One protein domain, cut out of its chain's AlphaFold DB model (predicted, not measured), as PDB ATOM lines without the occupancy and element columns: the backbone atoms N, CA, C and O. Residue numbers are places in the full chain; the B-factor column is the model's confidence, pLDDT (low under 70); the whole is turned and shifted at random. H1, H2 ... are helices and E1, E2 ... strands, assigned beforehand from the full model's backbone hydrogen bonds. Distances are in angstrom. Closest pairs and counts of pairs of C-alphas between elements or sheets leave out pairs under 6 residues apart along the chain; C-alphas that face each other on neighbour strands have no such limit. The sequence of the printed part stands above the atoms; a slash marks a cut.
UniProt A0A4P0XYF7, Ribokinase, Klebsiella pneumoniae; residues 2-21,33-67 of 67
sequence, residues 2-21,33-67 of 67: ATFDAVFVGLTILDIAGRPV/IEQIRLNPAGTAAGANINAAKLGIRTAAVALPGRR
ATOM      1  N   ALA A   2     203.549 236.943 185.982       74.19
ATOM      2  CA  ALA A   2     203.621 238.377 185.677       74.19
ATOM      3  C   ALA A   2     204.250 238.605 184.288       74.19
ATOM      4  O   ALA A   2     205.262 237.985 183.955       74.19
ATOM      5  N   THR A   3     203.627 239.463 183.473       89.38
ATOM      6  CA  THR A   3     204.063 239.761 182.094       89.38
ATOM      7  C   THR A   3     205.378 240.544 182.052       89.38
ATOM      8  O   THR A   3     206.179 240.339 181.143       89.38
ATOM      9  N   PHE A   4     205.618 241.397 183.052       96.56
ATOM     10  CA  PHE A   4     206.815 242.229 183.192       96.56
ATOM     11  C   PHE A   4     207.485 241.972 184.543       96.56
ATOM     12  O   PHE A   4     206.800 241.713 185.532       96.56
ATOM     13  N   ASP A   5     208.808 242.086 184.571       96.62
ATOM     14  CA  ASP A   5     209.630 241.964 185.775       96.62
ATOM     15  C   ASP A   5     209.672 243.289 186.559       96.62
ATOM     16  O   ASP A   5     209.813 243.287 187.779       96.62
ATOM     17  N   ALA A   6     209.510 244.430 185.874       97.06
ATOM     18  CA  ALA A   6     209.445 245.754 186.495       97.06
ATOM     19  C   ALA A   6     208.533 246.723 185.725       97.06
ATOM     20  O   ALA A   6     208.491 246.720 184.493       97.06
ATOM     21  N   VAL A   7     207.839 247.597 186.459       97.56
ATOM     22  CA  VAL A   7     207.025 248.682 185.894       97.56
ATOM     23  C   VAL A   7     207.522 250.020 186.433       97.56
ATOM     24  O   VAL A   7     207.586 250.220 187.644       97.56
ATOM     25  N   PHE A   8     207.847 250.945 185.533       97.94
ATOM     26  CA  PHE A   8     208.340 252.283 185.854       97.94
ATOM     27  C   PHE A   8     207.230 253.307 185.625       97.94
ATOM     28  O   PHE A   8     206.831 253.560 184.487       97.94
ATOM     29  N   VAL A   9     206.726 253.897 186.706       97.81
ATOM     30  CA  VAL A   9     205.640 254.883 186.659       97.81
ATOM     31  C   VAL A   9     206.202 256.268 186.942       97.81
ATOM     32  O   VAL A   9     206.849 256.471 187.968       97.81
ATOM     33  N   GLY A  10     205.956 257.226 186.053       96.69
ATOM     34  CA  GLY A  10     206.337 258.615 186.295       96.69
ATOM     35  C   GLY A  10     206.667 259.392 185.030       96.69
ATOM     36  O   GLY A  10     205.993 259.277 184.011       96.69
ATOM     37  N   LEU A  11     207.692 260.240 185.130       96.56
ATOM     38  CA  LEU A  11     208.016 261.224 184.107       96.56
ATOM     39  C   LEU A  11     208.656 260.584 182.867       96.56
ATOM     40  O   LEU A  11     209.706 259.941 182.963       96.56
ATOM     41  N   THR A  12     208.057 260.869 181.712       96.62
ATOM     42  CA  THR A  12     208.593 260.611 180.372       96.62
ATOM     43  C   THR A  12     208.513 261.915 179.593       96.62
ATOM     44  O   THR A  12     207.418 262.432 179.374       96.62
ATOM     45  N   ILE A  13     209.664 262.464 179.217       95.50
ATOM     46  CA  ILE A  13     209.786 263.783 178.584       95.50
ATOM     47  C   ILE A  13     210.799 263.760 177.437       95.50
ATOM     48  O   ILE A  13     211.465 262.754 177.184       95.50
ATOM     49  N   LEU A  14     210.887 264.885 176.732       94.88
ATOM     50  CA  LEU A  14     211.881 265.146 175.705       94.88
ATOM     51  C   LEU A  14     212.808 266.261 176.190       94.88
ATOM     52  O   LEU A  14     212.352 267.385 176.397       94.88
ATOM     53  N   ASP A  15     214.093 265.959 176.323       96.00
ATOM     54  CA  ASP A  15     215.103 266.976 176.583       96.00
ATOM     55  C   ASP A  15     215.482 267.662 175.269       96.00
ATOM     56  O   ASP A  15     215.747 267.006 174.255       96.00
ATOM     57  N   ILE A  16     215.524 268.994 175.300       95.06
ATOM     58  CA  ILE A  16     215.940 269.838 174.180       95.06
ATOM     59  C   ILE A  16     217.209 270.571 174.596       95.06
ATOM     60  O   ILE A  16     217.177 271.452 175.453       95.06
ATOM     61  N   ALA A  17     218.331 270.215 173.978       93.50
ATOM     62  CA  ALA A  17     219.627 270.816 174.268       93.50
ATOM     63  C   ALA A  17     220.081 271.714 173.111       93.50
ATOM     64  O   ALA A  17     220.219 271.253 171.975       93.50
ATOM     65  N   GLY A  18     220.344 272.988 173.405       93.50
ATOM     66  CA  GLY A  18     220.968 273.933 172.479       93.50
ATOM     67  C   GLY A  18     222.492 273.956 172.621       93.50
ATOM     68  O   GLY A  18     223.001 273.834 173.734       93.50
ATOM     69  N   ARG A  19     223.235 274.106 171.518       91.62
ATOM     70  CA  ARG A  19     224.703 274.258 171.544       91.62
ATOM     71  C   ARG A  19     225.236 275.148 170.402       91.62
ATOM     72  O   ARG A  19     224.612 275.163 169.341       91.62
ATOM     73  N   PRO A  20     226.400 275.802 170.580       87.94
ATOM     74  CA  PRO A  20     227.125 275.943 171.848       87.94
ATOM     75  C   PRO A  20     226.414 276.916 172.806       87.94
ATOM     76  O   PRO A  20     225.792 277.879 172.374       87.94
ATOM     77  N   VAL A  21     226.523 276.669 174.114       85.62
ATOM     78  CA  VAL A  21     226.170 277.645 175.161       85.62
ATOM     79  C   VAL A  21     227.466 277.983 175.891       85.62
ATOM     80  O   VAL A  21     227.917 277.224 176.741       85.62
ATOM     81  N   ILE A  33     221.619 279.898 169.132       93.00
ATOM     82  CA  ILE A  33     222.316 278.615 169.174       93.00
ATOM     83  C   ILE A  33     222.470 278.098 167.748       93.00
ATOM     84  O   ILE A  33     221.577 278.262 166.919       93.00
ATOM     85  N   GLU A  34     223.594 277.453 167.465       94.62
ATOM     86  CA  GLU A  34     223.891 276.909 166.134       94.62
ATOM     87  C   GLU A  34     223.208 275.557 165.909       94.62
ATOM     88  O   GLU A  34     222.973 275.143 164.776       94.62
ATOM     89  N   GLN A  35     222.884 274.847 166.994       95.31
ATOM     90  CA  GLN A  35     222.276 273.533 166.916       95.31
ATOM     91  C   GLN A  35     221.317 273.247 168.070       95.31
ATOM     92  O   GLN A  35     221.591 273.577 169.222       95.31
ATOM     93  N   ILE A  36     220.256 272.499 167.759       95.38
ATOM     94  CA  ILE A  36     219.362 271.843 168.718       95.38
ATOM     95  C   ILE A  36     219.553 270.319 168.629       95.38
ATOM     96  O   ILE A  36     219.718 269.768 167.538       95.38
ATOM     97  N   ARG A  37     219.557 269.620 169.770       95.06
ATOM     98  CA  ARG A  37     219.411 268.155 169.860       95.06
ATOM     99  C   ARG A  37     218.188 267.800 170.688       95.06
ATOM    100  O   ARG A  37     217.874 268.491 171.652       95.06
ATOM    101  N   LEU A  38     217.546 266.703 170.300       96.44
ATOM    102  CA  LEU A  38     216.399 266.131 170.986       96.44
ATOM    103  C   LEU A  38     216.793 264.771 171.563       96.44
ATOM    104  O   LEU A  38     217.330 263.927 170.840       96.44
ATOM    105  N   ASN A  39     216.511 264.561 172.845       95.06
ATOM    106  CA  ASN A  39     216.891 263.358 173.573       95.06
ATOM    107  C   ASN A  39     215.684 262.797 174.345       95.06
ATOM    108  O   ASN A  39     215.028 263.551 175.064       95.06
ATOM    109  N   PRO A  40     215.383 261.487 174.248       94.25
ATOM    110  CA  PRO A  40     214.424 260.852 175.149       94.25
ATOM    111  C   PRO A  40     214.892 260.996 176.599       94.25
ATOM    112  O   PRO A  40     216.059 260.727 176.894       94.25
ATOM    113  N   ALA A  41     213.993 261.400 177.494       95.75
ATOM    114  CA  ALA A  41     214.335 261.740 178.869       95.75
ATOM    115  C   ALA A  41     213.180 261.466 179.849       95.75
ATOM    116  O   ALA A  41     212.117 260.953 179.492       95.75
ATOM    117  N   GLY A  42     213.404 261.818 181.114       95.88
ATOM    118  CA  GLY A  42     212.471 261.622 182.222       95.88
ATOM    119  C   GLY A  42     212.917 260.511 183.162       95.88
ATOM    120  O   GLY A  42     213.457 259.495 182.735       95.88
ATOM    121  N   THR A  43     212.710 260.711 184.463       97.06
ATOM    122  CA  THR A  43     213.233 259.816 185.504       97.06
ATOM    123  C   THR A  43     212.729 258.381 185.349       97.06
ATOM    124  O   THR A  43     213.518 257.441 185.438       97.06
ATOM    125  N   ALA A  44     211.435 258.202 185.061       97.81
ATOM    126  CA  ALA A  44     210.855 256.876 184.859       97.81
ATOM    127  C   ALA A  44     211.298 256.274 183.519       97.81
ATOM    128  O   ALA A  44     211.713 255.116 183.474       97.81
ATOM    129  N   ALA A  45     211.279 257.064 182.443       97.19
ATOM    130  CA  ALA A  45     211.704 256.610 181.120       97.19
ATOM    131  C   ALA A  45     213.188 256.207 181.077       97.19
ATOM    132  O   ALA A  45     213.528 255.160 180.526       97.19
ATOM    133  N   GLY A  46     214.068 257.001 181.689       97.25
ATOM    134  CA  GLY A  46     215.504 256.737 181.757       97.25
ATOM    135  C   GLY A  46     215.819 255.467 182.544       97.25
ATOM    136  O   GLY A  46     216.559 254.609 182.059       97.25
ATOM    137  N   ALA A  47     215.200 255.296 183.717       97.81
ATOM    138  CA  ALA A  47     215.346 254.076 184.510       97.81
ATOM    139  C   ALA A  47     214.814 252.838 183.765       97.81
ATOM    140  O   ALA A  47     215.499 251.815 183.713       97.81
ATOM    141  N   ASN A  48     213.654 252.956 183.109       98.12
ATOM    142  CA  ASN A  48     213.074 251.902 182.278       98.12
ATOM    143  C   ASN A  48     214.011 251.468 181.140       98.12
ATOM    144  O   ASN A  48     214.233 250.275 180.950       98.12
ATOM    145  N   ILE A  49     214.587 252.423 180.401       97.62
ATOM    146  CA  ILE A  49     215.512 252.132 179.295       97.62
ATOM    147  C   ILE A  49     216.780 251.444 179.809       97.62
ATOM    148  O   ILE A  49     217.258 250.502 179.177       97.62
ATOM    149  N   ASN A  50     217.325 251.886 180.944       97.69
ATOM    150  CA  ASN A  50     218.501 251.254 181.542       97.69
ATOM    151  C   ASN A  50     218.208 249.807 181.957       97.69
ATOM    152  O   ASN A  50     218.971 248.910 181.607       97.69
ATOM    153  N   ALA A  51     217.084 249.565 182.634       98.06
ATOM    154  CA  ALA A  51     216.661 248.223 183.029       98.06
ATOM    155  C   ALA A  51     216.429 247.306 181.814       98.06
ATOM    156  O   ALA A  51     216.934 246.184 181.788       98.06
ATOM    157  N   ALA A  52     215.756 247.805 180.773       97.94
ATOM    158  CA  ALA A  52     215.545 247.060 179.532       97.94
ATOM    159  C   ALA A  52     216.868 246.691 178.841       97.94
ATOM    160  O   ALA A  52     217.047 245.556 178.403       97.94
ATOM    161  N   LYS A  53     217.836 247.621 178.788       98.00
ATOM    162  CA  LYS A  53     219.180 247.361 178.235       98.00
ATOM    163  C   LYS A  53     219.961 246.301 179.016       98.00
ATOM    164  O   LYS A  53     220.827 245.655 178.437       98.00
ATOM    165  N   LEU A  54     219.657 246.119 180.298       98.25
ATOM    166  CA  LEU A  54     220.239 245.078 181.150       98.25
ATOM    167  C   LEU A  54     219.481 243.738 181.070       98.25
ATOM    168  O   LEU A  54     219.804 242.814 181.808       98.25
ATOM    169  N   GLY A  55     218.490 243.612 180.179       97.75
ATOM    170  CA  GLY A  55     217.751 242.368 179.939       97.75
ATOM    171  C   GLY A  55     216.514 242.164 180.817       97.75
ATOM    172  O   GLY A  55     215.906 241.097 180.766       97.75
ATOM    173  N   ILE A  56     216.111 243.166 181.603       98.19
ATOM    174  CA  ILE A  56     214.887 243.111 182.412       98.19
ATOM    175  C   ILE A  56     213.680 243.326 181.490       98.19
ATOM    176  O   ILE A  56     213.689 244.241 180.663       98.19
ATOM    177  N   ARG A  57     212.611 242.529 181.627       97.50
ATOM    178  CA  ARG A  57     211.371 242.775 180.873       97.50
ATOM    179  C   ARG A  57     210.589 243.879 181.564       97.50
ATOM    180  O   ARG A  57     210.007 243.660 182.627       97.50
ATOM    181  N   THR A  58     210.570 245.065 180.976       97.75
ATOM    182  CA  THR A  58     210.012 246.249 181.630       97.75
ATOM    183  C   THR A  58     208.775 246.801 180.929       97.75
ATOM    184  O   THR A  58     208.567 246.596 179.732       97.75
ATOM    185  N   ALA A  59     207.966 247.544 181.682       97.06
ATOM    186  CA  ALA A  59     206.930 248.428 181.157       97.06
ATOM    187  C   ALA A  59     207.091 249.841 181.733       97.06
ATOM    188  O   ALA A  59     207.570 250.015 182.854       97.06
ATOM    189  N   ALA A  60     206.643 250.850 180.987       96.69
ATOM    190  CA  ALA A  60     206.599 252.235 181.441       96.69
ATOM    191  C   ALA A  60     205.162 252.764 181.420       96.69
ATOM    192  O   ALA A  60     204.410 252.500 180.481       96.69
ATOM    193  N   VAL A  61     204.799 253.543 182.437       97.19
ATOM    194  CA  VAL A  61     203.515 254.245 182.527       97.19
ATOM    195  C   VAL A  61     203.795 255.720 182.769       97.19
ATOM    196  O   VAL A  61     204.475 256.090 183.725       97.19
ATOM    197  N   ALA A  62     203.262 256.568 181.899       96.00
ATOM    198  CA  ALA A  62     203.427 258.011 181.976       96.00
ATOM    199  C   ALA A  62     202.175 258.716 181.450       96.00
ATOM    200  O   ALA A  62     201.395 258.130 180.699       96.00
ATOM    201  N   LEU A  63     202.014 259.987 181.818       95.12
ATOM    202  CA  LEU A  63     201.041 260.883 181.203       95.12
ATOM    203  C   LEU A  63     201.754 261.711 180.121       95.12
ATOM    204  O   LEU A  63     202.453 262.664 180.465       95.12
ATOM    205  N   PRO A  64     201.626 261.366 178.828       86.81
ATOM    206  CA  PRO A  64     202.211 262.170 177.765       86.81
ATOM    207  C   PRO A  64     201.425 263.471 177.558       86.81
ATOM    208  O   PRO A  64     200.243 263.569 177.902       86.81
ATOM    209  N   GLY A  65     202.079 264.460 176.945       85.00
ATOM    210  CA  GLY A  65     201.407 265.673 176.482       85.00
ATOM    211  C   GLY A  65     200.271 265.354 175.505       85.00
ATOM    212  O   GLY A  65     200.331 264.377 174.755       85.00
ATOM    213  N   ARG A  66     199.223 266.181 175.519       84.81
ATOM    214  CA  ARG A  66     198.116 266.120 174.553       84.81
ATOM    215  C   ARG A  66     198.350 267.150 173.443       84.81
ATOM    216  O   ARG A  66     199.002 268.161 173.689       84.81
ATOM    217  N   ARG A  67     197.875 266.840 172.233       71.81
ATOM    218  CA  ARG A  67     197.851 267.781 171.102       71.81
ATOM    219  C   ARG A  67     196.754 268.816 171.284       71.81
ATOM    220  O   ARG A  67     195.729 268.450 171.903       71.81
TER     221      ARG A  67
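Overview. This is residues 2 to 21 and 33 to 67 of the 67 residues of the protein "Ribokinase" of Klebsiella pneumoniae (UniProt A0A4P0XYF7). A small body and a long two-strand arm make up this model: in the body, H1 packs over one face of the short parallel pair E1 and E4, and the antiparallel pair E2 and E3 reaches away from it as a narrow ribbon. That arm makes much of the length, and residues 62 to 67 trail off from the body as a tail. The printed part has 55 residues, with one named helix and four named strands in the order E1 E2 E3 H1 E4; the class is mixed, helices and strands. The whole is loose, with a radius of gyration of the C-alphas of 14.1 A, and flat, spanning 47 by 29 by 13 A.

Along the chain. Find C-alpha 6 at (209.445, 245.754, 186.495), where E1, residues 6 to 9, begins. E2 follows as residues 13 to 19, 19.5 A long, and beyond the cut comes E3, residues 35 to 41, 18.6 A. From C-alpha 43 at (213.233, 259.816, 185.504), H1 runs 15.6 A to residue 53. E4, residues 58 to 61, ends at C-alpha 61 (203.515, 254.245, 182.527).

Arrangement. Look first at E1 and E4, parallel at 18 degrees, with N 8 and O 59 at 2.8 A, within hydrogen-bond range. E2 and E3 are antiparallel at 155 degrees, with N 37 and O 17 within range at 2.8 A. The closest C-alphas of E1 and H1 are those of Phe 8 and Ala 44, 5.3 A apart; those of H1 and E4 are Ala 52 and Thr 58, 6.0 A. E2 has one pair of C-alphas within 8 A of H1, Ile 13 and Ala 45 at 7.8 A. E3 and E4 are apart. In H1 every O i to N i+4 pair is within hydrogen-bond range.

Size, cuts and confidence. The C-alphas farthest apart, those of Ala 2 and Glu 34, stand at 47.7 A. Residues 22 to 32 are not printed, and C-alphas 21 and 33 are 7.2 A apart across that cut. The links E1 to E2, E3 to H1 and H1 to E4 are tight. The mean pLDDT of the printed part is 94.5, and no printed residue is under 70.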